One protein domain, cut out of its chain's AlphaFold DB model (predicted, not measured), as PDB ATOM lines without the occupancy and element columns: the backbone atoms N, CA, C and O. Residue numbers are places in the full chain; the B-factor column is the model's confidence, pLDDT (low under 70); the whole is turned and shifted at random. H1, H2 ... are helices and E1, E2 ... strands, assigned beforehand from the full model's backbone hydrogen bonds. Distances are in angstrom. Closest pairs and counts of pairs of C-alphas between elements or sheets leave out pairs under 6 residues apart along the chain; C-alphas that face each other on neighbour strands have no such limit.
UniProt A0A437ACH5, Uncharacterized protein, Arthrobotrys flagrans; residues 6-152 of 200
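What this domain is: This is residues 6 to 152 of the 200 residues of an uncharacterized protein of Arthrobotrys flagrans (UniProt A0A437ACH5). A small, twisted sheet of three short strands, E1, E2 and E3, sits near the middle of a flat model, with helices set round it: H6 beside its edge strand E1, and H7 crossing H6 and running side by side with the first part of H1. H1 reaches away from this body as a long arm, at whose far end residues 28 to 33, of which 28 to 31 belong to H1, stick out, and H5 with the loop before it lies toward the other end of the longest axis. The printed part has 147 residues with seven named helices and three named strands, in the order E1 H1 H2 H3 H4 E2 H5 E3 H6 H7, and its class is mostly helix; the sheet's order is E1 E2 E3, antiparallel throughout. The whole is only just compact, close to loose, with a radius of gyration of the C-alphas of 17.5 A, and the C-alphas span 62 by 39 by 19 A.

Where its parts are: The longest strand, E2, is residues 80 to 86 and measures 19.6 A from first to last C-alpha. E1 is residues 6 to 9, 10.3 A, beginning with C-alpha 6 at (1.343, -44.133, 13.093), and E3 is residues 108 to 110, 6.2 A. The longest helix, H1, is residues 12 to 31 and measures 29.2 A, ending with C-alpha 31 at (-29.292, -39.228, -10.323). H6 is residues 114 to 125, 16.4 A, and H7 is residues 137 to 150, 19.9 A, ending with C-alpha 150 at (-13.158, -38.554, 1.739). H2 is residues 43 to 52, 14.3 A, and H5 is residues 97 to 105, 11.6 A. The short helices are H3, residues 55 to 58, 5.4 A, and H4, residues 73 to 76, 5.1 A.

How they stand to each other: In the sheet, E2 is the inner strand and its pairing is staggered. Its residues 82 to 85 pair with E1, antiparallel at 152 degrees, with N 8 and O 83 at 2.9 A and N 83 and O 8 at 2.8 A. Its residues 80 to 82 pair with E3, antiparallel at 113 degrees, with N 108 and O 82 at 2.7 A. The sheet is only just strongly twisted, its C-alphas lying up to 4.1 A off the best plane. H6 is on the sheet but stands at the sheet's level, with a height of 0.7 A; the closest C-alphas of E1 and H6 are those of Ile 6 and Ala 121, 5.3 A apart. H6, with residues 118 to 122 alone, touches H7 at a steep tilt of 64 degrees, opposite ways, closest at the C-alphas of Ala 122 and Val 143, 6.4 A. H1, with residues 12 to 20 alone, touches H7 at a shallow tilt of 23 degrees, the same way, closest at the C-alphas of Leu 16 and Leu 146, 6.0 A. H1 is not on the sheet. H2 only grazes the sheet, with the C-alphas of Arg 47 and Gly 80 closest at 4.8 A. H3 also only grazes it, with residues 55 to 56. H5 only grazes it with residues 103 to 105, closest at the C-alphas of Val 84 and Phe 104, 5.6 A. H4 is only just not on the sheet, with 4 pairs of C-alphas within 10 A; the C-alphas of Cys 75 and Ile 109 are its closest to E3, 6.9 A apart. In H1, H2, H5, H6 and H7 every O i to N i+4 pair is within hydrogen-bond range; H3 and H4 are too short for such a pair.

The domain as a whole: The two C-alphas farthest apart are those of Gly 33 and His 94, 63.1 A. The printed part has no cut. The links H1 to H2, H3 to H4 and H6 to H7 are long. The mean pLDDT of the printed part is 78.4; residues 58 to 77, 88 to 107 and 128 to 133 are under 70.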
ATOM      1  N   ILE A   6       2.643 -43.947  13.741       86.44
ATOM      2  CA  ILE A   6       1.343 -44.133  13.093       86.44
ATOM      3  C   ILE A   6       0.991 -45.617  13.062       86.44
ATOM      4  O   ILE A   6       1.858 -46.484  13.097       86.44
ATOM      5  N   ILE A   7      -0.305 -45.895  12.982       87.88
ATOM      6  CA  ILE A   7      -0.843 -47.238  12.806       87.88
ATOM      7  C   ILE A   7      -1.689 -47.194  11.540       87.88
ATOM      8  O   ILE A   7      -2.516 -46.292  11.395       87.88
ATOM      9  N   LEU A   8      -1.478 -48.134  10.624       90.62
ATOM     10  CA  LEU A   8      -2.184 -48.189   9.347       90.62
ATOM     11  C   LEU A   8      -2.721 -49.594   9.088       90.62
ATOM     12  O   LEU A   8      -2.033 -50.561   9.403       90.62
ATOM     13  N   PRO A   9      -3.917 -49.736   8.494       92.19
ATOM     14  CA  PRO A   9      -4.357 -51.023   7.973       92.19
ATOM     15  C   PRO A   9      -3.321 -51.609   7.008       92.19
ATOM     16  O   PRO A   9      -2.735 -50.873   6.212       92.19
ATOM     17  N   ILE A  10      -3.109 -52.926   7.058       89.06
ATOM     18  CA  ILE A  10      -2.189 -53.598   6.124       89.06
ATOM     19  C   ILE A  10      -2.669 -53.516   4.671       89.06
ATOM     20  O   ILE A  10      -1.858 -53.493   3.752       89.06
ATOM     21  N   ASP A  11      -3.985 -53.448   4.467       92.19
ATOM     22  CA  ASP A  11      -4.614 -53.421   3.152       92.19
ATOM     23  C   ASP A  11      -5.369 -52.105   2.951       92.19
ATOM     24  O   ASP A  11      -6.580 -52.017   3.148       92.19
ATOM     25  N   LEU A  12      -4.622 -51.057   2.595       94.75
ATOM     26  CA  LEU A  12      -5.181 -49.742   2.266       94.75
ATOM     27  C   LEU A  12      -5.956 -49.747   0.940       94.75
ATOM     28  O   LEU A  12      -6.867 -48.934   0.776       94.75
ATOM     29  N   ALA A  13      -5.634 -50.663   0.021       95.69
ATOM     30  CA  ALA A  13      -6.301 -50.776  -1.273       95.69
ATOM     31  C   ALA A  13      -7.789 -51.106  -1.102       95.69
ATOM     32  O   ALA A  13      -8.637 -50.459  -1.713       95.69
ATOM     33  N   TRP A  14      -8.124 -52.003  -0.169       96.31
ATOM     34  CA  TRP A  14      -9.521 -52.281   0.160       96.31
ATOM     35  C   TRP A  14     -10.306 -51.030   0.575       96.31
ATOM     36  O   TRP A  14     -11.450 -50.853   0.160       96.31
ATOM     37  N   PHE A  15      -9.706 -50.133   1.365       96.62
ATOM     38  CA  PHE A  15     -10.368 -48.889   1.776       96.62
ATOM     39  C   PHE A  15     -10.617 -47.954   0.592       96.62
ATOM     40  O   PHE A  15     -11.647 -47.278   0.562       96.62
ATOM     41  N   LEU A  16      -9.690 -47.905  -0.371       96.75
ATOM     42  CA  LEU A  16      -9.851 -47.115  -1.594       96.75
ATOM     43  C   LEU A  16     -11.020 -47.644  -2.416       96.75
ATOM     44  O   LEU A  16     -11.893 -46.875  -2.817       96.75
ATOM     45  N   ASP A  17     -11.062 -48.955  -2.628       97.12
ATOM     46  CA  ASP A  17     -12.117 -49.592  -3.409       97.12
ATOM     47  C   ASP A  17     -13.476 -49.474  -2.721       97.12
ATOM     48  O   ASP A  17     -14.474 -49.158  -3.374       97.12
ATOM     49  N   PHE A  18     -13.509 -49.620  -1.396       96.56
ATOM     50  CA  PHE A  18     -14.705 -49.397  -0.593       96.56
ATOM     51  C   PHE A  18     -15.251 -47.974  -0.772       96.56
ATOM     52  O   PHE A  18     -16.439 -47.789  -1.039       96.56
ATOM     53  N   GLU A  19     -14.387 -46.962  -0.660       96.25
ATOM     54  CA  GLU A  19     -14.798 -45.564  -0.793       96.25
ATOM     55  C   GLU A  19     -15.245 -45.229  -2.221       96.25
ATOM     56  O   GLU A  19     -16.243 -44.531  -2.412       96.25
ATOM     57  N   ARG A  20     -14.548 -45.750  -3.237       96.06
ATOM     58  CA  ARG A  20     -14.932 -45.581  -4.647       96.06
ATOM     59  C   ARG A  20     -16.303 -46.197  -4.923       96.06
ATOM     60  O   ARG A  20     -17.126 -45.564  -5.584       96.06
ATOM     61  N   ALA A  21     -16.565 -47.400  -4.408       96.06
ATOM     62  CA  ALA A  21     -17.862 -48.057  -4.535       96.06
ATOM     63  C   ALA A  21     -18.972 -47.252  -3.839       96.06
ATOM     64  O   ALA A  21     -19.983 -46.938  -4.470       96.06
ATOM     65  N   ASP A  22     -18.755 -46.828  -2.587       95.75
ATOM     66  CA  ASP A  22     -19.720 -46.015  -1.835       95.75
ATOM     67  C   ASP A  22     -20.046 -44.698  -2.555       95.75
ATOM     68  O   ASP A  22     -21.220 -44.330  -2.677       95.75
ATOM     69  N   PHE A  23     -19.025 -44.008  -3.072       94.88
ATOM     70  CA  PHE A  23     -19.189 -42.770  -3.830       94.88
ATOM     71  C   PHE A  23     -20.011 -42.986  -5.106       94.88
ATOM     72  O   PHE A  23     -20.974 -42.254  -5.347       94.88
ATOM     73  N   ASN A  24     -19.671 -44.006  -5.901       95.00
ATOM     74  CA  ASN A  24     -20.376 -44.326  -7.143       95.00
ATOM     75  C   ASN A  24     -21.850 -44.665  -6.889       95.00
ATOM     76  O   ASN A  24     -22.732 -44.170  -7.596       95.00
ATOM     77  N   ASP A  25     -22.133 -45.444  -5.845       94.94
ATOM     78  CA  ASP A  25     -23.496 -45.796  -5.457       94.94
ATOM     79  C   ASP A  25     -24.297 -44.567  -5.017       94.94
ATOM     80  O   ASP A  25     -25.445 -44.386  -5.432       94.94
ATOM     81  N   ARG A  26     -23.698 -43.673  -4.215       94.75
ATOM     82  CA  ARG A  26     -24.350 -42.409  -3.825       94.75
ATOM     83  C   ARG A  26     -24.598 -41.509  -5.027       94.75
ATOM     84  O   ARG A  26     -25.669 -40.918  -5.120       94.75
ATOM     85  N   GLN A  27     -23.655 -41.436  -5.961       94.06
ATOM     86  CA  GLN A  27     -23.822 -40.662  -7.184       94.06
ATOM     87  C   GLN A  27     -24.949 -41.226  -8.060       94.06
ATOM     88  O   GLN A  27     -25.735 -40.455  -8.611       94.06
ATOM     89  N   LYS A  28     -25.068 -42.553  -8.170       94.06
ATOM     90  CA  LYS A  28     -26.170 -43.204  -8.893       94.06
ATOM     91  C   LYS A  28     -27.519 -42.897  -8.246       94.06
ATOM     92  O   LYS A  28     -28.422 -42.440  -8.939       94.06
ATOM     93  N   LEU A  29     -27.637 -43.078  -6.929       93.69
ATOM     94  CA  LEU A  29     -28.862 -42.763  -6.189       93.69
ATOM     95  C   LEU A  29     -29.263 -41.296  -6.364       93.69
ATOM     96  O   LEU A  29     -30.439 -41.008  -6.573       93.69
ATOM     97  N   LEU A  30     -28.286 -40.386  -6.362       93.38
ATOM     98  CA  LEU A  30     -28.538 -38.962  -6.543       93.38
ATOM     99  C   LEU A  30     -29.127 -38.641  -7.921       93.38
ATOM    100  O   LEU A  30     -30.030 -37.813  -8.015       93.38
ATOM    101  N   ARG A  31     -28.687 -39.337  -8.980       91.75
ATOM    102  CA  ARG A  31     -29.292 -39.228 -10.323       91.75
ATOM    103  C   ARG A  31     -30.729 -39.750 -10.364       91.75
ATOM    104  O   ARG A  31     -31.526 -39.260 -11.154       91.75
ATOM    105  N   GLU A  32     -31.068 -40.708  -9.506       93.62
ATOM    106  CA  GLU A  32     -32.434 -41.220  -9.324       93.62
ATOM    107  C   GLU A  32     -33.289 -40.326  -8.397       93.62
ATOM    108  O   GLU A  32     -34.407 -40.696  -8.042       93.62
ATOM    109  N   GLY A  33     -32.769 -39.170  -7.963       92.62
ATOM    110  CA  GLY A  33     -33.448 -38.256  -7.040       92.62
ATOM    111  C   GLY A  33     -33.445 -38.719  -5.578       92.62
ATOM    112  O   GLY A  33     -34.157 -38.153  -4.751       92.62
ATOM    113  N   LYS A  34     -32.657 -39.745  -5.236       93.25
ATOM    114  CA  LYS A  34     -32.520 -40.282  -3.876       93.25
ATOM    115  C   LYS A  34     -31.188 -39.858  -3.270       93.25
ATOM    116  O   LYS A  34     -30.167 -39.826  -3.941       93.25
ATOM    117  N   SER A  35     -31.162 -39.601  -1.967       91.00
ATOM    118  CA  SER A  35     -29.915 -39.334  -1.245       91.00
ATOM    119  C   SER A  35     -29.699 -40.368  -0.150       91.00
ATOM    120  O   SER A  35     -30.641 -40.791   0.522       91.00
ATOM    121  N   ARG A  36     -28.444 -40.785   0.024       92.81
ATOM    122  CA  ARG A  36     -28.007 -41.716   1.066       92.81
ATOM    123  C   ARG A  36     -26.756 -41.156   1.728       92.81
ATOM    124  O   ARG A  36     -25.863 -40.649   1.052       92.81
ATOM    125  N   ARG A  37     -26.682 -41.286   3.053       92.62
ATOM    126  CA  ARG A  37     -25.482 -40.936   3.820       92.62
ATOM    127  C   ARG A  37     -24.311 -41.843   3.432       92.62
ATOM    128  O   ARG A  37     -24.509 -43.018   3.128       92.62
ATOM    129  N   ARG A  38     -23.102 -41.285   3.480       93.31
ATOM    130  CA  ARG A  38     -21.845 -42.018   3.313       93.31
ATOM    131  C   ARG A  38     -21.737 -43.141   4.344       93.31
ATOM    132  O   ARG A  38     -22.002 -42.909   5.526       93.31
ATOM    133  N   ILE A  39     -21.347 -44.336   3.908       93.06
ATOM    134  CA  ILE A  39     -20.988 -45.424   4.821       93.06
ATOM    135  C   ILE A  39     -19.486 -45.369   5.073       93.06
ATOM    136  O   ILE A  39     -18.691 -45.215   4.154       93.06
ATOM    137  N   VAL A  40     -19.103 -45.507   6.341       90.56
ATOM    138  CA  VAL A  40     -17.702 -45.586   6.755       90.56
ATOM    139  C   VAL A  40     -17.355 -47.054   7.010       90.56
ATOM    140  O   VAL A  40     -18.132 -47.738   7.685       90.56
ATOM    141  N   PRO A  41     -16.210 -47.551   6.514       91.88
ATOM    142  CA  PRO A  41     -15.797 -48.927   6.749       91.88
ATOM    143  C   PRO A  41     -15.584 -49.176   8.245       91.88
ATOM    144  O   PRO A  41     -14.777 -48.511   8.904       91.88
ATOM    145  N   THR A  42     -16.317 -50.147   8.788       90.44
ATOM    146  CA  THR A  42     -16.175 -50.566  10.185       90.44
ATOM    147  C   THR A  42     -15.042 -51.580  10.335       90.44
ATOM    148  O   THR A  42     -14.613 -52.215   9.369       90.44
ATOM    149  N   SER A  43     -14.574 -51.779  11.568       87.06
ATOM    150  CA  SER A  43     -13.582 -52.815  11.876       87.06
ATOM    151  C   SER A  43     -14.075 -54.224  11.517       87.06
ATOM    152  O   SER A  43     -13.290 -55.031  11.032       87.06
ATOM    153  N   GLN A  44     -15.372 -54.502  11.677       89.12
ATOM    154  CA  GLN A  44     -15.985 -55.781  11.300       89.12
ATOM    155  C   GLN A  44     -15.994 -55.994   9.782       89.12
ATOM    156  O   GLN A  44     -15.674 -57.082   9.312       89.12
ATOM    157  N   MET A  45     -16.312 -54.952   9.005       92.38
ATOM    158  CA  MET A  45     -16.285 -55.028   7.540       92.38
ATOM    159  C   MET A  45     -14.870 -55.280   7.023       92.38
ATOM    160  O   MET A  45     -14.673 -56.122   6.149       92.38
ATOM    161  N   TYR A  46     -13.888 -54.583   7.601       92.56
ATOM    162  CA  TYR A  46     -12.485 -54.780   7.259       92.56
ATOM    163  C   TYR A  46     -12.007 -56.189   7.625       92.56
ATOM    164  O   TYR A  46     -11.350 -56.850   6.828       92.56
ATOM    165  N   ARG A  47     -12.399 -56.700   8.795       89.25
ATOM    166  CA  ARG A  47     -12.099 -58.077   9.198       89.25
ATOM    167  C   ARG A  47     -12.652 -59.106   8.217       89.25
ATOM    168  O   ARG A  47     -11.909 -59.974   7.779       89.25
ATOM    169  N   ALA A  48     -13.931 -58.989   7.860       91.25
ATOM    170  CA  ALA A  48     -14.583 -59.911   6.934       91.25
ATOM    171  C   ALA A  48     -13.905 -59.916   5.553       91.25
ATOM    172  O   ALA A  48     -13.847 -60.948   4.887       91.25
ATOM    173  N   HIS A  49     -13.372 -58.769   5.122       93.25
ATOM    174  CA  HIS A  49     -12.519 -58.686   3.938       93.25
ATOM    175  C   HIS A  49     -11.211 -59.466   4.116       93.25
ATOM    176  O   HIS A  49     -10.905 -60.333   3.305       93.25
ATOM    177  N   LEU A  50     -10.475 -59.220   5.203       90.38
ATOM    178  CA  LEU A  50      -9.216 -59.918   5.483       90.38
ATOM    179  C   LEU A  50      -9.391 -61.439   5.597       90.38
ATOM    180  O   LEU A  50      -8.499 -62.188   5.207       90.38
ATOM    181  N   GLU A  51     -10.521 -61.891   6.138       89.50
ATOM    182  CA  GLU A  51     -10.875 -63.308   6.221       89.50
ATOM    183  C   GLU A  51     -11.115 -63.905   4.832       89.50
ATOM    184  O   GLU A  51     -10.533 -64.934   4.493       89.50
ATOM    185  N   ARG A  52     -11.906 -63.220   3.995       91.81
ATOM    186  CA  ARG A  52     -12.201 -63.644   2.618       91.81
ATOM    187  C   ARG A  52     -10.945 -63.756   1.758       91.81
ATOM    188  O   ARG A  52     -10.825 -64.699   0.987       91.81
ATOM    189  N   GLU A  53     -10.015 -62.820   1.914       90.00
ATOM    190  CA  GLU A  53      -8.739 -62.800   1.188       90.00
ATOM    191  C   GLU A  53      -7.697 -63.773   1.772       90.00
ATOM    192  O   GLU A  53      -6.550 -63.793   1.330       90.00
ATOM    193  N   GLY A  54      -8.044 -64.544   2.812       85.94
ATOM    194  CA  GLY A  54      -7.117 -65.454   3.490       85.94
ATOM    195  C   GLY A  54      -5.976 -64.744   4.226       85.94
ATOM    196  O   GLY A  54      -5.046 -65.393   4.704       85.94
ATOM    197  N   LYS A  55      -6.039 -63.414   4.361       82.12
ATOM    198  CA  LYS A  55      -4.989 -62.604   4.986       82.12
ATOM    199  C   LYS A  55      -4.905 -62.865   6.480       82.12
ATOM    200  O   LYS A  55      -3.802 -62.878   6.996       82.12
ATOM    201  N   LEU A  56      -6.018 -63.144   7.166       76.69
ATOM    202  CA  LEU A  56      -5.996 -63.478   8.600       76.69
ATOM    203  C   LEU A  56      -5.191 -64.751   8.913       76.69
ATOM    204  O   LEU A  56      -4.567 -64.814   9.964       76.69
ATOM    205  N   ALA A  57      -5.165 -65.731   8.004       70.00
ATOM    206  CA  ALA A  57      -4.449 -66.995   8.201       70.00
ATOM    207  C   ALA A  57      -2.923 -66.860   8.047       70.00
ATOM    208  O   ALA A  57      -2.175 -67.691   8.553       70.00
ATOM    209  N   ALA A  58      -2.462 -65.819   7.348       64.88
ATOM    210  CA  ALA A  58      -1.041 -65.534   7.168       64.88
ATOM    211  C   ALA A  58      -0.404 -64.870   8.401       64.88
ATOM    212  O   ALA A  58       0.822 -64.760   8.466       64.88
ATOM    213  N   PHE A  59      -1.215 -64.416   9.363       61.47
ATOM    214  CA  PHE A  59      -0.714 -63.805  10.587       61.47
ATOM    215  C   PHE A  59      -0.688 -64.822  11.720       61.47
ATOM    216  O   PHE A  59      -1.654 -65.556  11.922       61.47
ATOM    217  N   PRO A  60       0.429 -64.879  12.452       56.38
ATOM    218  CA  PRO A  60       0.646 -65.932  13.417       56.38
ATOM    219  C   PRO A  60      -0.297 -65.792  14.613       56.38
ATOM    220  O   PRO A  60      -0.625 -64.686  15.059       56.38
ATOM    221  N   PHE A  61      -0.745 -66.934  15.127       56.41
ATOM    222  CA  PHE A  61      -1.697 -66.987  16.226       56.41
ATOM    223  C   PHE A  61      -1.030 -66.606  17.556       56.41
ATOM    224  O   PHE A  61       0.184 -66.727  17.743       56.41
ATOM    225  N   ALA A  62      -1.847 -66.139  18.502       53.22
ATOM    226  CA  ALA A  62      -1.422 -65.862  19.867       53.22
ATOM    227  C   ALA A  62      -0.643 -67.055  20.453       53.22
ATOM    228  O   ALA A  62      -1.159 -68.170  20.504       53.22
ATOM    229  N   GLY A  63       0.596 -66.820  20.899       52.75
ATOM    230  CA  GLY A  63       1.444 -67.844  21.524       52.75
ATOM    231  C   GLY A  63       2.623 -68.347  20.682       52.75
ATOM    232  O   GLY A  63       3.465 -69.066  21.222       52.75
ATOM    233  N   GLU A  64       2.747 -67.945  19.414       57.88
ATOM    234  CA  GLU A  64       3.966 -68.184  18.627       57.88
ATOM    235  C   GLU A  64       5.136 -67.285  19.089       57.88
ATOM    236  O   GLU A  64       4.954 -66.115  19.431       57.88
ATOM    237  N   LYS A  65       6.367 -67.826  19.118       50.03
ATOM    238  CA  LYS A  65       7.584 -67.054  19.452       50.03
ATOM    239  C   LYS A  65       7.776 -65.909  18.447       50.03
ATOM    240  O   LYS A  65       7.709 -66.145  17.246       50.03
ATOM    241  N   GLY A  66       8.064 -64.696  18.927       50.97
ATOM    242  CA  GLY A  66       8.227 -63.510  18.068       50.97
ATOM    243  C   GLY A  66       6.914 -62.803  17.708       50.97
ATOM    244  O   GLY A  66       6.911 -61.864  16.915       50.97
ATOM    245  N   VAL A  67       5.794 -63.242  18.285       52.56
ATOM    246  CA  VAL A  67       4.468 -62.636  18.137       52.56
ATOM    247  C   VAL A  67       4.055 -62.098  19.489       52.56
ATOM    248  O   VAL A  67       4.334 -62.717  20.514       52.56
ATOM    249  N   ASN A  68       3.399 -60.939  19.496       48.50
ATOM    250  CA  ASN A  68       2.908 -60.292  20.708       48.50
ATOM    251  C   ASN A  68       2.209 -61.323  21.615       48.50
ATOM    252  O   ASN A  68       1.091 -61.758  21.343       48.50
ATOM    253  N   ARG A  69       2.877 -61.703  22.712       44.50
ATOM    254  CA  ARG A  69       2.440 -62.738  23.669       44.50
ATOM    255  C   ARG A  69       1.097 -62.409  24.340       44.50
ATOM    256  O   ARG A  69       0.523 -63.253  25.016       44.50
ATOM    257  N   ALA A  70       0.628 -61.173  24.157       45.38
ATOM    258  CA  ALA A  70      -0.556 -60.580  24.759       45.38
ATOM    259  C   ALA A  70      -1.748 -60.418  23.799       45.38
ATOM    260  O   ALA A  70      -2.706 -59.738  24.158       45.38
ATOM    261  N   VAL A  71      -1.735 -61.014  22.598       50.22
ATOM    262  CA  VAL A  71      -2.992 -61.161  21.845       50.22
ATOM    263  C   VAL A  71      -3.836 -62.166  22.628       50.22
ATOM    264  O   VAL A  71      -3.629 -63.369  22.523       50.22
ATOM    265  N   SER A  72      -4.726 -61.688  23.496       49.84
ATOM    266  CA  SER A  72      -5.688 -62.566  24.156       49.84
ATOM    267  C   SER A  72      -6.532 -63.256  23.082       49.84
ATOM    268  O   SER A  72      -6.775 -62.691  22.013       49.84
ATOM    269  N   ASN A  73      -7.015 -64.471  23.357       53.97
ATOM    270  CA  ASN A  73      -7.962 -65.153  22.464       53.97
ATOM    271  C   ASN A  73      -9.193 -64.271  22.159       53.97
ATOM    272  O   ASN A  73      -9.791 -64.384  21.102       53.97
ATOM    273  N   GLU A  74      -9.522 -63.319  23.033       52.69
ATOM    274  CA  GLU A  74     -10.598 -62.338  22.842       52.69
ATOM    275  C   GLU A  74     -10.326 -61.361  21.684       52.69
ATOM    276  O   GLU A  74     -11.254 -60.917  21.008       52.69
ATOM    277  N   CYS A  75      -9.057 -61.044  21.405       54.09
ATOM    278  CA  CYS A  75      -8.677 -60.259  20.234       54.09
ATOM    279  C   CYS A  75      -8.719 -61.083  18.944       54.09
ATOM    280  O   CYS A  75      -8.774 -60.490  17.870       54.09
ATOM    281  N   GLN A  76      -8.720 -62.422  19.004       61.56
ATOM    282  CA  GLN A  76      -8.798 -63.225  17.782       61.56
ATOM    283  C   GLN A  76     -10.110 -63.010  17.049       61.56
ATOM    284  O   GLN A  76     -10.065 -63.041  15.828       61.56
ATOM    285  N   ASP A  77     -11.213 -62.705  17.734       64.94
ATOM    286  CA  ASP A  77     -12.549 -62.615  17.128       64.94
ATOM    287  C   ASP A  77     -12.961 -61.193  16.715       64.94
ATOM    288  O   ASP A  77     -14.001 -61.000  16.080       64.94
ATOM    289  N   GLN A  78     -12.160 -60.172  17.040       72.81
ATOM    290  CA  GLN A  78     -12.524 -58.769  16.822       72.81
ATOM    291  C   GLN A  78     -11.388 -57.953  16.201       72.81
ATOM    292  O   GLN A  78     -10.219 -58.114  16.529       72.81
ATOM    293  N   GLY A  79     -11.743 -57.015  15.317       78.56
ATOM    294  CA  GLY A  79     -10.783 -56.092  14.709       78.56
ATOM    295  C   GLY A  79     -10.157 -56.582  13.404       78.56
ATOM    296  O   GLY A  79     -10.529 -57.621  12.869       78.56
ATOM    297  N   GLY A  80      -9.222 -55.791  12.881       85.38
ATOM    298  CA  GLY A  80      -8.501 -56.069  11.635       85.38
ATOM    299  C   GLY A  80      -6.989 -56.077  11.835       85.38
ATOM    300  O   GLY A  80      -6.515 -55.914  12.956       85.38
ATOM    301  N   LEU A  81      -6.245 -56.240  10.744       86.50
ATOM    302  CA  LEU A  81      -4.783 -56.270  10.743       86.50
ATOM    303  C   LEU A  81      -4.184 -54.910  10.376       86.50
ATOM    304  O   LEU A  81      -4.594 -54.288   9.386       86.50
ATOM    305  N   TYR A  82      -3.196 -54.481  11.159       86.69
ATOM    306  CA  TYR A  82      -2.577 -53.161  11.076       86.69
ATOM    307  C   TYR A  82      -1.069 -53.211  11.297       86.69
ATOM    308  O   TYR A  82      -0.589 -53.898  12.187       86.69
ATOM    309  N   GLU A  83      -0.319 -52.416  10.554       84.50
ATOM    310  CA  GLU A  83       1.108 -52.190  10.772       84.50
ATOM    311  C   GLU A  83       1.342 -50.937  11.617       84.50
ATOM    312  O   GLU A  83       0.548 -49.991  11.593       84.50
ATOM    313  N   VAL A  84       2.447 -50.934  12.366       82.81
ATOM    314  CA  VAL A  84       2.856 -49.815  13.217       82.81
ATOM    315  C   VAL A  84       4.175 -49.267  12.698       82.81
ATOM    316  O   VAL A  84       5.159 -49.993  12.620       82.81
ATOM    317  N   TYR A  85       4.202 -47.973  12.406       80.69
ATOM    318  CA  TYR A  85       5.398 -47.259  11.979       80.69
ATOM    319  C   TYR A  85       5.821 -46.316  13.087       80.69
ATOM    320  O   TYR A  85       4.988 -45.579  13.620       80.69
ATOM    321  N   VAL A  86       7.106 -46.313  13.421       78.75
ATOM    322  CA  VAL A  86       7.683 -45.443  14.448       78.75
ATOM    323  C   VAL A  86       8.738 -44.567  13.782       78.75
ATOM    324  O   VAL A  86       9.589 -45.056  13.051       78.75
ATOM    325  N   ARG A  87       8.644 -43.256  13.995       72.19
ATOM    326  CA  ARG A  87       9.475 -42.232  13.353       72.19
ATOM    327  C   ARG A  87      10.888 -42.171  13.924       72.19
ATOM    328  O   ARG A  87      11.815 -41.765  13.239       72.19
ATOM    329  N   THR A  88      11.037 -42.480  15.201       67.69
ATOM    330  CA  THR A  88      12.331 -42.497  15.874       67.69
ATOM    331  C   THR A  88      12.389 -43.763  16.688       67.69
ATOM    332  O   THR A  88      11.477 -44.040  17.469       67.69
ATOM    333  N   ASP A  89      13.450 -44.532  16.495       59.84
ATOM    334  CA  ASP A  89      13.664 -45.727  17.279       59.84
ATOM    335  C   ASP A  89      14.032 -45.338  18.719       59.84
ATOM    336  O   ASP A  89      15.172 -45.034  19.061       59.84
ATOM    337  N   HIS A  90      13.008 -45.253  19.562       57.59
ATOM    338  CA  HIS A  90      13.153 -45.063  21.001       57.59
ATOM    339  C   HIS A  90      13.334 -46.401  21.735       57.59
ATOM    340  O   HIS A  90      13.415 -46.411  22.964       57.59
ATOM    341  N   LEU A  91      13.332 -47.520  21.000       57.12
ATOM    342  CA  LEU A  91      13.228 -48.879  21.524       57.12
ATOM    343  C   LEU A  91      14.519 -49.690  21.344       57.12
ATOM    344  O   LEU A  91      14.675 -50.685  22.044       57.12
ATOM    345  N   THR A  92      15.486 -49.232  20.537       53.28
ATOM    346  CA  THR A  92      16.838 -49.832  20.390       53.28
ATOM    347  C   THR A  92      17.707 -49.796  21.644       53.28
ATOM    348  O   THR A  92      18.871 -50.202  21.629       53.28
ATOM    349  N   ASN A  93      17.167 -49.363  22.777       44.81
ATOM    350  CA  ASN A  93      17.817 -49.592  24.048       44.81
ATOM    351  C   ASN A  93      17.696 -51.082  24.417       44.81
ATOM    352  O   ASN A  93      16.799 -51.461  25.151       44.81
ATOM    353  N   HIS A  94      18.656 -51.892  23.941       46.91
ATOM    354  CA  HIS A  94      19.176 -53.150  24.522       46.91
ATOM    355  C   HIS A  94      18.269 -54.398  24.589       46.91
ATOM    356  O   HIS A  94      18.603 -55.354  25.293       46.91
ATOM    357  N   TRP A  95      17.138 -54.435  23.887       50.38
ATOM    358  CA  TRP A  95      16.209 -55.567  23.954       50.38
ATOM    359  C   TRP A  95      16.252 -56.345  22.636       50.38
ATOM    360  O   TRP A  95      16.137 -55.753  21.574       50.38
ATOM    361  N   ASN A  96      16.458 -57.664  22.737       50.31
ATOM    362  CA  ASN A  96      16.683 -58.626  21.649       50.31
ATOM    363  C   ASN A  96      15.939 -58.276  20.337       50.31
ATOM    364  O   ASN A  96      14.709 -58.368  20.262       50.31
ATOM    365  N   ASP A  97      16.708 -57.901  19.311       52.59
ATOM    366  CA  ASP A  97      16.231 -57.227  18.095       52.59
ATOM    367  C   ASP A  97      15.185 -58.027  17.298       52.59
ATOM    368  O   ASP A  97      14.295 -57.442  16.681       52.59
ATOM    369  N   GLU A  98      15.222 -59.362  17.335       50.84
ATOM    370  CA  GLU A  98      14.318 -60.210  16.542       50.84
ATOM    371  C   GLU A  98      12.849 -60.121  16.985       50.84
ATOM    372  O   GLU A  98      11.941 -60.174  16.153       50.84
ATOM    373  N   GLU A  99      12.593 -59.957  18.285       48.16
ATOM    374  CA  GLU A  99      11.231 -59.912  18.824       48.16
ATOM    375  C   GLU A  99      10.608 -58.529  18.593       48.16
ATOM    376  O   GLU A  99       9.451 -58.434  18.202       48.16
ATOM    377  N   ILE A 100      11.387 -57.451  18.724       49.50
ATOM    378  CA  ILE A 100      10.918 -56.074  18.523       49.50
ATOM    379  C   ILE A 100      10.753 -55.745  17.036       49.50
ATOM    380  O   ILE A 100       9.706 -55.232  16.642       49.50
ATOM    381  N   LEU A 101      11.713 -56.107  16.180       46.72
ATOM    382  CA  LEU A 101      11.541 -55.979  14.730       46.72
ATOM    383  C   LEU A 101      10.359 -56.832  14.254       46.72
ATOM    384  O   LEU A 101       9.537 -56.345  13.482       46.72
ATOM    385  N   GLY A 102      10.188 -58.049  14.786       47.12
ATOM    386  CA  GLY A 102       8.998 -58.874  14.549       47.12
ATOM    387  C   GLY A 102       7.692 -58.204  14.997       47.12
ATOM    388  O   GLY A 102       6.684 -58.292  14.295       47.12
ATOM    389  N   LEU A 103       7.721 -57.466  16.112       50.38
ATOM    390  CA  LEU A 103       6.593 -56.697  16.637       50.38
ATOM    391  C   LEU A 103       6.237 -55.469  15.791       50.38
ATOM    392  O   LEU A 103       5.099 -55.028  15.889       50.38
ATOM    393  N   PHE A 104       7.138 -54.882  15.006       53.56
ATOM    394  CA  PHE A 104       6.820 -53.706  14.173       53.56
ATOM    395  C   PHE A 104       6.637 -54.047  12.695       53.56
ATOM    396  O   PHE A 104       5.802 -53.439  12.028       53.56
ATOM    397  N   LEU A 105       7.352 -55.058  12.201       52.06
ATOM    398  CA  LEU A 105       7.318 -55.479  10.800       52.06
ATOM    399  C   LEU A 105       6.126 -56.388  10.469       52.06
ATOM    400  O   LEU A 105       5.781 -56.527   9.297       52.06
ATOM    401  N   ARG A 106       5.488 -57.021  11.466       62.12
ATOM    402  CA  ARG A 106       4.326 -57.896  11.248       62.12
ATOM    403  C   ARG A 106       3.042 -57.248  11.758       62.12
ATOM    404  O   ARG A 106       2.951 -56.812  12.903       62.12
ATOM    405  N   GLY A 107       2.042 -57.211  10.880       65.94
ATOM    406  CA  GLY A 107       0.689 -56.740  11.163       65.94
ATOM    407  C   GLY A 107       0.115 -57.285  12.478       65.94
ATOM    408  O   GLY A 107       0.193 -58.474  12.778       65.94
ATOM    409  N   LYS A 108      -0.470 -56.384  13.265       75.06
ATOM    410  CA  LYS A 108      -1.115 -56.622  14.554       75.06
ATOM    411  C   LYS A 108      -2.621 -56.571  14.427       75.06
ATOM    412  O   LYS A 108      -3.163 -55.780  13.656       75.06
ATOM    413  N   ILE A 109      -3.294 -57.350  15.264       77.38
ATOM    414  CA  ILE A 109      -4.736 -57.223  15.431       77.38
ATOM    415  C   ILE A 109      -5.038 -55.952  16.230       77.38
ATOM    416  O   ILE A 109      -4.463 -55.723  17.293       77.38
ATOM    417  N   TRP A 110      -5.951 -55.130  15.716       79.94
ATOM    418  CA  TRP A 110      -6.450 -53.943  16.401       79.94
ATOM    419  C   TRP A 110      -7.959 -53.793  16.199       79.94
ATOM    420  O   TRP A 110      -8.480 -53.925  15.089       79.94
ATOM    421  N   HIS A 111      -8.672 -53.485  17.281       80.00
ATOM    422  CA  HIS A 111     -10.137 -53.394  17.306       80.00
ATOM    423  C   HIS A 111     -10.678 -51.957  17.161       80.00
ATOM    424  O   HIS A 111     -11.889 -51.746  17.194       80.00
ATOM    425  N   GLY A 112      -9.809 -50.953  17.009       81.69
ATOM    426  CA  GLY A 112     -10.218 -49.559  16.808       81.69
ATOM    427  C   GLY A 112     -10.781 -49.255  15.413       81.69
ATOM    428  O   GLY A 112     -10.793 -50.101  14.520       81.69
ATOM    429  N   SER A 113     -11.246 -48.013  15.229       89.06
ATOM    430  CA  SER A 113     -11.781 -47.526  13.949       89.06
ATOM    431  C   SER A 113     -10.665 -47.386  12.904       89.06
ATOM    432  O   SER A 113      -9.769 -46.556  13.103       89.06
ATOM    433  N   PRO A 114     -10.722 -48.119  11.774       92.19
ATOM    434  CA  PRO A 114      -9.704 -47.990  10.738       92.19
ATOM    435  C   PRO A 114      -9.649 -46.572  10.156       92.19
ATOM    436  O   PRO A 114      -8.570 -46.019   9.953       92.19
ATOM    437  N   ALA A 115     -10.814 -45.946   9.953       92.31
ATOM    438  CA  ALA A 115     -10.904 -44.592   9.419       92.31
ATOM    439  C   ALA A 115     -10.222 -43.564  10.337       92.31
ATOM    440  O   ALA A 115      -9.506 -42.687   9.858       92.31
ATOM    441  N   ALA A 116     -10.382 -43.701  11.658       92.19
ATOM    442  CA  ALA A 116      -9.720 -42.820  12.619       92.19
ATOM    443  C   ALA A 116      -8.189 -42.949  12.560       92.19
ATOM    444  O   ALA A 116      -7.488 -41.940  12.637       92.19
ATOM    445  N   LEU A 117      -7.673 -44.168  12.380       92.12
ATOM    446  CA  LEU A 117      -6.237 -44.423  12.262       92.12
ATOM    447  C   LEU A 117      -5.647 -43.857  10.968       92.12
ATOM    448  O   LEU A 117      -4.596 -43.223  11.007       92.12
ATOM    449  N   ILE A 118      -6.350 -43.996   9.843       93.81
ATOM    450  CA  ILE A 118      -5.933 -43.402   8.565       93.81
ATOM    451  C   ILE A 118      -5.934 -41.866   8.654       93.81
ATOM    452  O   ILE A 118      -4.969 -41.229   8.232       93.81
ATOM    453  N   LEU A 119      -6.967 -41.252   9.248       93.25
ATOM    454  CA  LEU A 119      -7.008 -39.798   9.474       93.25
ATOM    455  C   LEU A 119      -5.865 -39.327  10.379       93.25
ATOM    456  O   LEU A 119      -5.241 -38.294  10.118       93.25
ATOM    457  N   HIS A 120      -5.586 -40.080  11.443       91.50
ATOM    458  CA  HIS A 120      -4.452 -39.818  12.317       91.50
ATOM    459  C   HIS A 120      -3.140 -39.885  11.532       91.50
ATOM    460  O   HIS A 120      -2.361 -38.933  11.574       91.50
ATOM    461  N   ALA A 121      -2.925 -40.951  10.759       90.38
ATOM    462  CA  ALA A 121      -1.738 -41.112   9.933       90.38
ATOM    463  C   ALA A 121      -1.563 -39.951   8.948       90.38
ATOM    464  O   ALA A 121      -0.497 -39.344   8.915       90.38
ATOM    465  N   ALA A 122      -2.618 -39.559   8.228       91.00
ATOM    466  CA  ALA A 122      -2.579 -38.415   7.318       91.00
ATOM    467  C   ALA A 122      -2.144 -37.119   8.018       91.00
ATOM    468  O   ALA A 122      -1.315 -36.370   7.494       91.00
ATOM    469  N   ARG A 123      -2.650 -36.864   9.233       89.50
ATOM    470  CA  ARG A 123      -2.247 -35.701  10.033       89.50
ATOM    471  C   ARG A 123      -0.768 -35.761  10.413       89.50
ATOM    472  O   ARG A 123      -0.078 -34.756  10.273       89.50
ATOM    473  N   VAL A 124      -0.279 -36.910  10.880       86.00
ATOM    474  CA  VAL A 124       1.129 -37.084  11.283       86.00
ATOM    475  C   VAL A 124       2.080 -36.963  10.087       86.00
ATOM    476  O   VAL A 124       3.115 -36.308  10.184       86.00
ATOM    477  N   LEU A 125       1.702 -37.527   8.942       84.69
ATOM    478  CA  LEU A 125       2.488 -37.499   7.705       84.69
ATOM    479  C   LEU A 125       2.525 -36.115   7.038       84.69
ATOM    480  O   LEU A 125       3.419 -35.835   6.242       84.69
ATOM    481  N   SER A 126       1.590 -35.226   7.383       83.31
ATOM    482  CA  SER A 126       1.541 -33.853   6.866       83.31
ATOM    483  C   SER A 126       2.536 -32.899   7.545       83.31
ATOM    484  O   SER A 126       2.706 -31.773   7.079       83.31
ATOM    485  N   TYR A 127       3.193 -33.301   8.643       79.56
ATOM    486  CA  TYR A 127       4.136 -32.422   9.340       79.56
ATOM    487  C   TYR A 127       5.422 -32.193   8.521       79.56
ATOM    488  O   TYR A 127       6.033 -33.151   8.039       79.56
ATOM    489  N   PRO A 128       5.894 -30.936   8.404       62.53
ATOM    490  CA  PRO A 128       7.132 -30.614   7.710       62.53
ATOM    491  C   PRO A 128       8.322 -31.111   8.537       62.53
ATOM    492  O   PRO A 128       8.581 -30.590   9.616       62.53
ATOM    493  N   ASN A 129       8.946 -32.196   8.075       59.44
ATOM    494  CA  ASN A 129      10.295 -32.704   8.380       59.44
ATOM    495  C   ASN A 129      10.368 -34.151   7.854       59.44
ATOM    496  O   ASN A 129      10.476 -35.106   8.629       59.44
ATOM    497  N   ARG A 130      10.248 -34.294   6.525       55.56
ATOM    498  CA  ARG A 130      10.348 -35.558   5.768       55.56
ATOM    499  C   ARG A 130      11.817 -35.960   5.562       55.56
ATOM    500  O   ARG A 130      12.257 -36.130   4.436       55.56
ATOM    501  N   GLY A 131      12.598 -35.973   6.640       50.50
ATOM    502  CA  GLY A 131      14.035 -36.263   6.568       50.50
ATOM    503  C   GLY A 131      14.353 -37.746   6.366       50.50
ATOM    504  O   GLY A 131      15.417 -38.059   5.853       50.50
ATOM    505  N   GLU A 132      13.428 -38.641   6.727       57.88
ATOM    506  CA  GLU A 132      13.575 -40.094   6.599       57.88
ATOM    507  C   GLU A 132      12.241 -40.701   6.137       57.88
ATOM    508  O   GLU A 132      11.177 -40.368   6.674       57.88
ATOM    509  N   GLU A 133      12.282 -41.568   5.122       66.25
ATOM    510  CA  GLU A 133      11.123 -42.311   4.612       66.25
ATOM    511  C   GLU A 133      10.797 -43.485   5.547       66.25
ATOM    512  O   GLU A 133      11.123 -44.637   5.302       66.25
ATOM    513  N   TRP A 134      10.154 -43.176   6.671       74.69
ATOM    514  CA  TRP A 134       9.668 -44.160   7.647       74.69
ATOM    515  C   TRP A 134       8.397 -44.911   7.203       74.69
ATOM    516  O   TRP A 134       7.922 -45.784   7.923       74.69
ATOM    517  N   VAL A 135       7.826 -44.567   6.043       79.19
ATOM    518  CA  VAL A 135       6.640 -45.200   5.444       79.19
ATOM    519  C   VAL A 135       6.853 -45.292   3.939       79.19
ATOM    520  O   VAL A 135       7.268 -44.314   3.323       79.19
ATOM    521  N   ASP A 136       6.520 -46.446   3.367       84.06
ATOM    522  CA  ASP A 136       6.627 -46.709   1.933       84.06
ATOM    523  C   ASP A 136       5.785 -45.741   1.077       84.06
ATOM    524  O   ASP A 136       4.671 -45.342   1.448       84.06
ATOM    525  N   GLU A 137       6.304 -45.387  -0.098       86.06
ATOM    526  CA  GLU A 137       5.706 -44.417  -1.012       86.06
ATOM    527  C   GLU A 137       4.310 -44.859  -1.480       86.06
ATOM    528  O   GLU A 137       3.394 -44.037  -1.589       86.06
ATOM    529  N   GLU A 138       4.100 -46.162  -1.694       89.62
ATOM    530  CA  GLU A 138       2.794 -46.705  -2.075       89.62
ATOM    531  C   GLU A 138       1.738 -46.459  -0.987       89.62
ATOM    532  O   GLU A 138       0.603 -46.051  -1.273       89.62
ATOM    533  N   LYS A 139       2.116 -46.628   0.283       89.00
ATOM    534  CA  LYS A 139       1.226 -46.359   1.417       89.00
ATOM    535  C   LYS A 139       0.961 -44.869   1.579       89.00
ATOM    536  O   LYS A 139      -0.188 -44.485   1.801       89.00
ATOM    537  N   LEU A 140       1.976 -44.020   1.403       90.00
ATOM    538  CA  LEU A 140       1.804 -42.562   1.398       90.00
ATOM    539  C   LEU A 140       0.819 -42.114   0.312       90.00
ATOM    540  O   LEU A 140      -0.061 -41.284   0.572       90.00
ATOM    541  N   ARG A 141       0.934 -42.690  -0.888       92.12
ATOM    542  CA  ARG A 141       0.029 -42.434  -2.013       92.12
ATOM    543  C   ARG A 141      -1.393 -42.876  -1.681       92.12
ATOM    544  O   ARG A 141      -2.317 -42.085  -1.839       92.12
ATOM    545  N   SER A 142      -1.549 -44.081  -1.138       95.06
ATOM    546  CA  SER A 142      -2.850 -44.645  -0.759       95.06
ATOM    547  C   SER A 142      -3.555 -43.818   0.319       95.06
ATOM    548  O   SER A 142      -4.735 -43.500   0.187       95.06
ATOM    549  N   VAL A 143      -2.835 -43.406   1.371       93.69
ATOM    550  CA  VAL A 143      -3.375 -42.513   2.411       93.69
ATOM    551  C   VAL A 143      -3.782 -41.175   1.799       93.69
ATOM    552  O   VAL A 143      -4.886 -40.700   2.054       93.69
ATOM    553  N   SER A 144      -2.926 -40.574   0.970       92.69
ATOM    554  CA  SER A 144      -3.226 -39.289   0.329       92.69
ATOM    555  C   SER A 144      -4.477 -39.371  -0.549       92.69
ATOM    556  O   SER A 144      -5.341 -38.496  -0.487       92.69
ATOM    557  N   GLU A 145      -4.612 -40.444  -1.329       95.19
ATOM    558  CA  GLU A 145      -5.781 -40.677  -2.171       95.19
ATOM    559  C   GLU A 145      -7.057 -40.881  -1.343       95.19
ATOM    560  O   GLU A 145      -8.083 -40.274  -1.655       95.19
ATOM    561  N   LEU A 146      -6.999 -41.648  -0.248       95.50
ATOM    562  CA  LEU A 146      -8.133 -41.821   0.666       95.50
ATOM    563  C   LEU A 146      -8.633 -40.485   1.217       95.50
ATOM    564  O   LEU A 146      -9.834 -40.224   1.197       95.50
ATOM    565  N   ILE A 147      -7.724 -39.612   1.659       94.62
ATOM    566  CA  ILE A 147      -8.092 -38.280   2.158       94.62
ATOM    567  C   ILE A 147      -8.771 -37.446   1.068       94.62
ATOM    568  O   ILE A 147      -9.772 -36.781   1.342       94.62
ATOM    569  N   LEU A 148      -8.274 -37.508  -0.171       93.56
ATOM    570  CA  LEU A 148      -8.899 -36.821  -1.301       93.56
ATOM    571  C   LEU A 148     -10.295 -37.366  -1.607       93.56
ATOM    572  O   LEU A 148     -11.195 -36.575  -1.875       93.56
ATOM    573  N   LEU A 149     -10.490 -38.685  -1.571       93.19
ATOM    574  CA  LEU A 149     -11.804 -39.297  -1.784       93.19
ATOM    575  C   LEU A 149     -12.785 -38.911  -0.673       93.19
ATOM    576  O   LEU A 149     -13.922 -38.552  -0.960       93.19
ATOM    577  N   TRP A 150     -12.331 -38.896   0.580       92.56
ATOM    578  CA  TRP A 150     -13.158 -38.554   1.739       92.56
ATOM    579  C   TRP A 150     -13.617 -37.100   1.776       92.56
ATOM    580  O   TRP A 150     -14.601 -36.804   2.451       92.56
ATOM    581  N   GLY A 151     -12.921 -36.209   1.070       89.56
ATOM    582  CA  GLY A 151     -13.319 -34.814   0.900       89.56
ATOM    583  C   GLY A 151     -14.324 -34.572  -0.231       89.56
ATOM    584  O   GLY A 151     -14.753 -33.435  -0.408       89.56
ATOM    585  N   ARG A 152     -14.684 -35.593  -1.020       90.75
ATOM    586  CA  ARG A 152     -15.615 -35.451  -2.150       90.75
ATOM    587  C   ARG A 152     -17.045 -35.746  -1.724       90.75
ATOM    588  O   ARG A 152     -17.313 -36.749  -1.067       90.75
TER     589      ARG A 152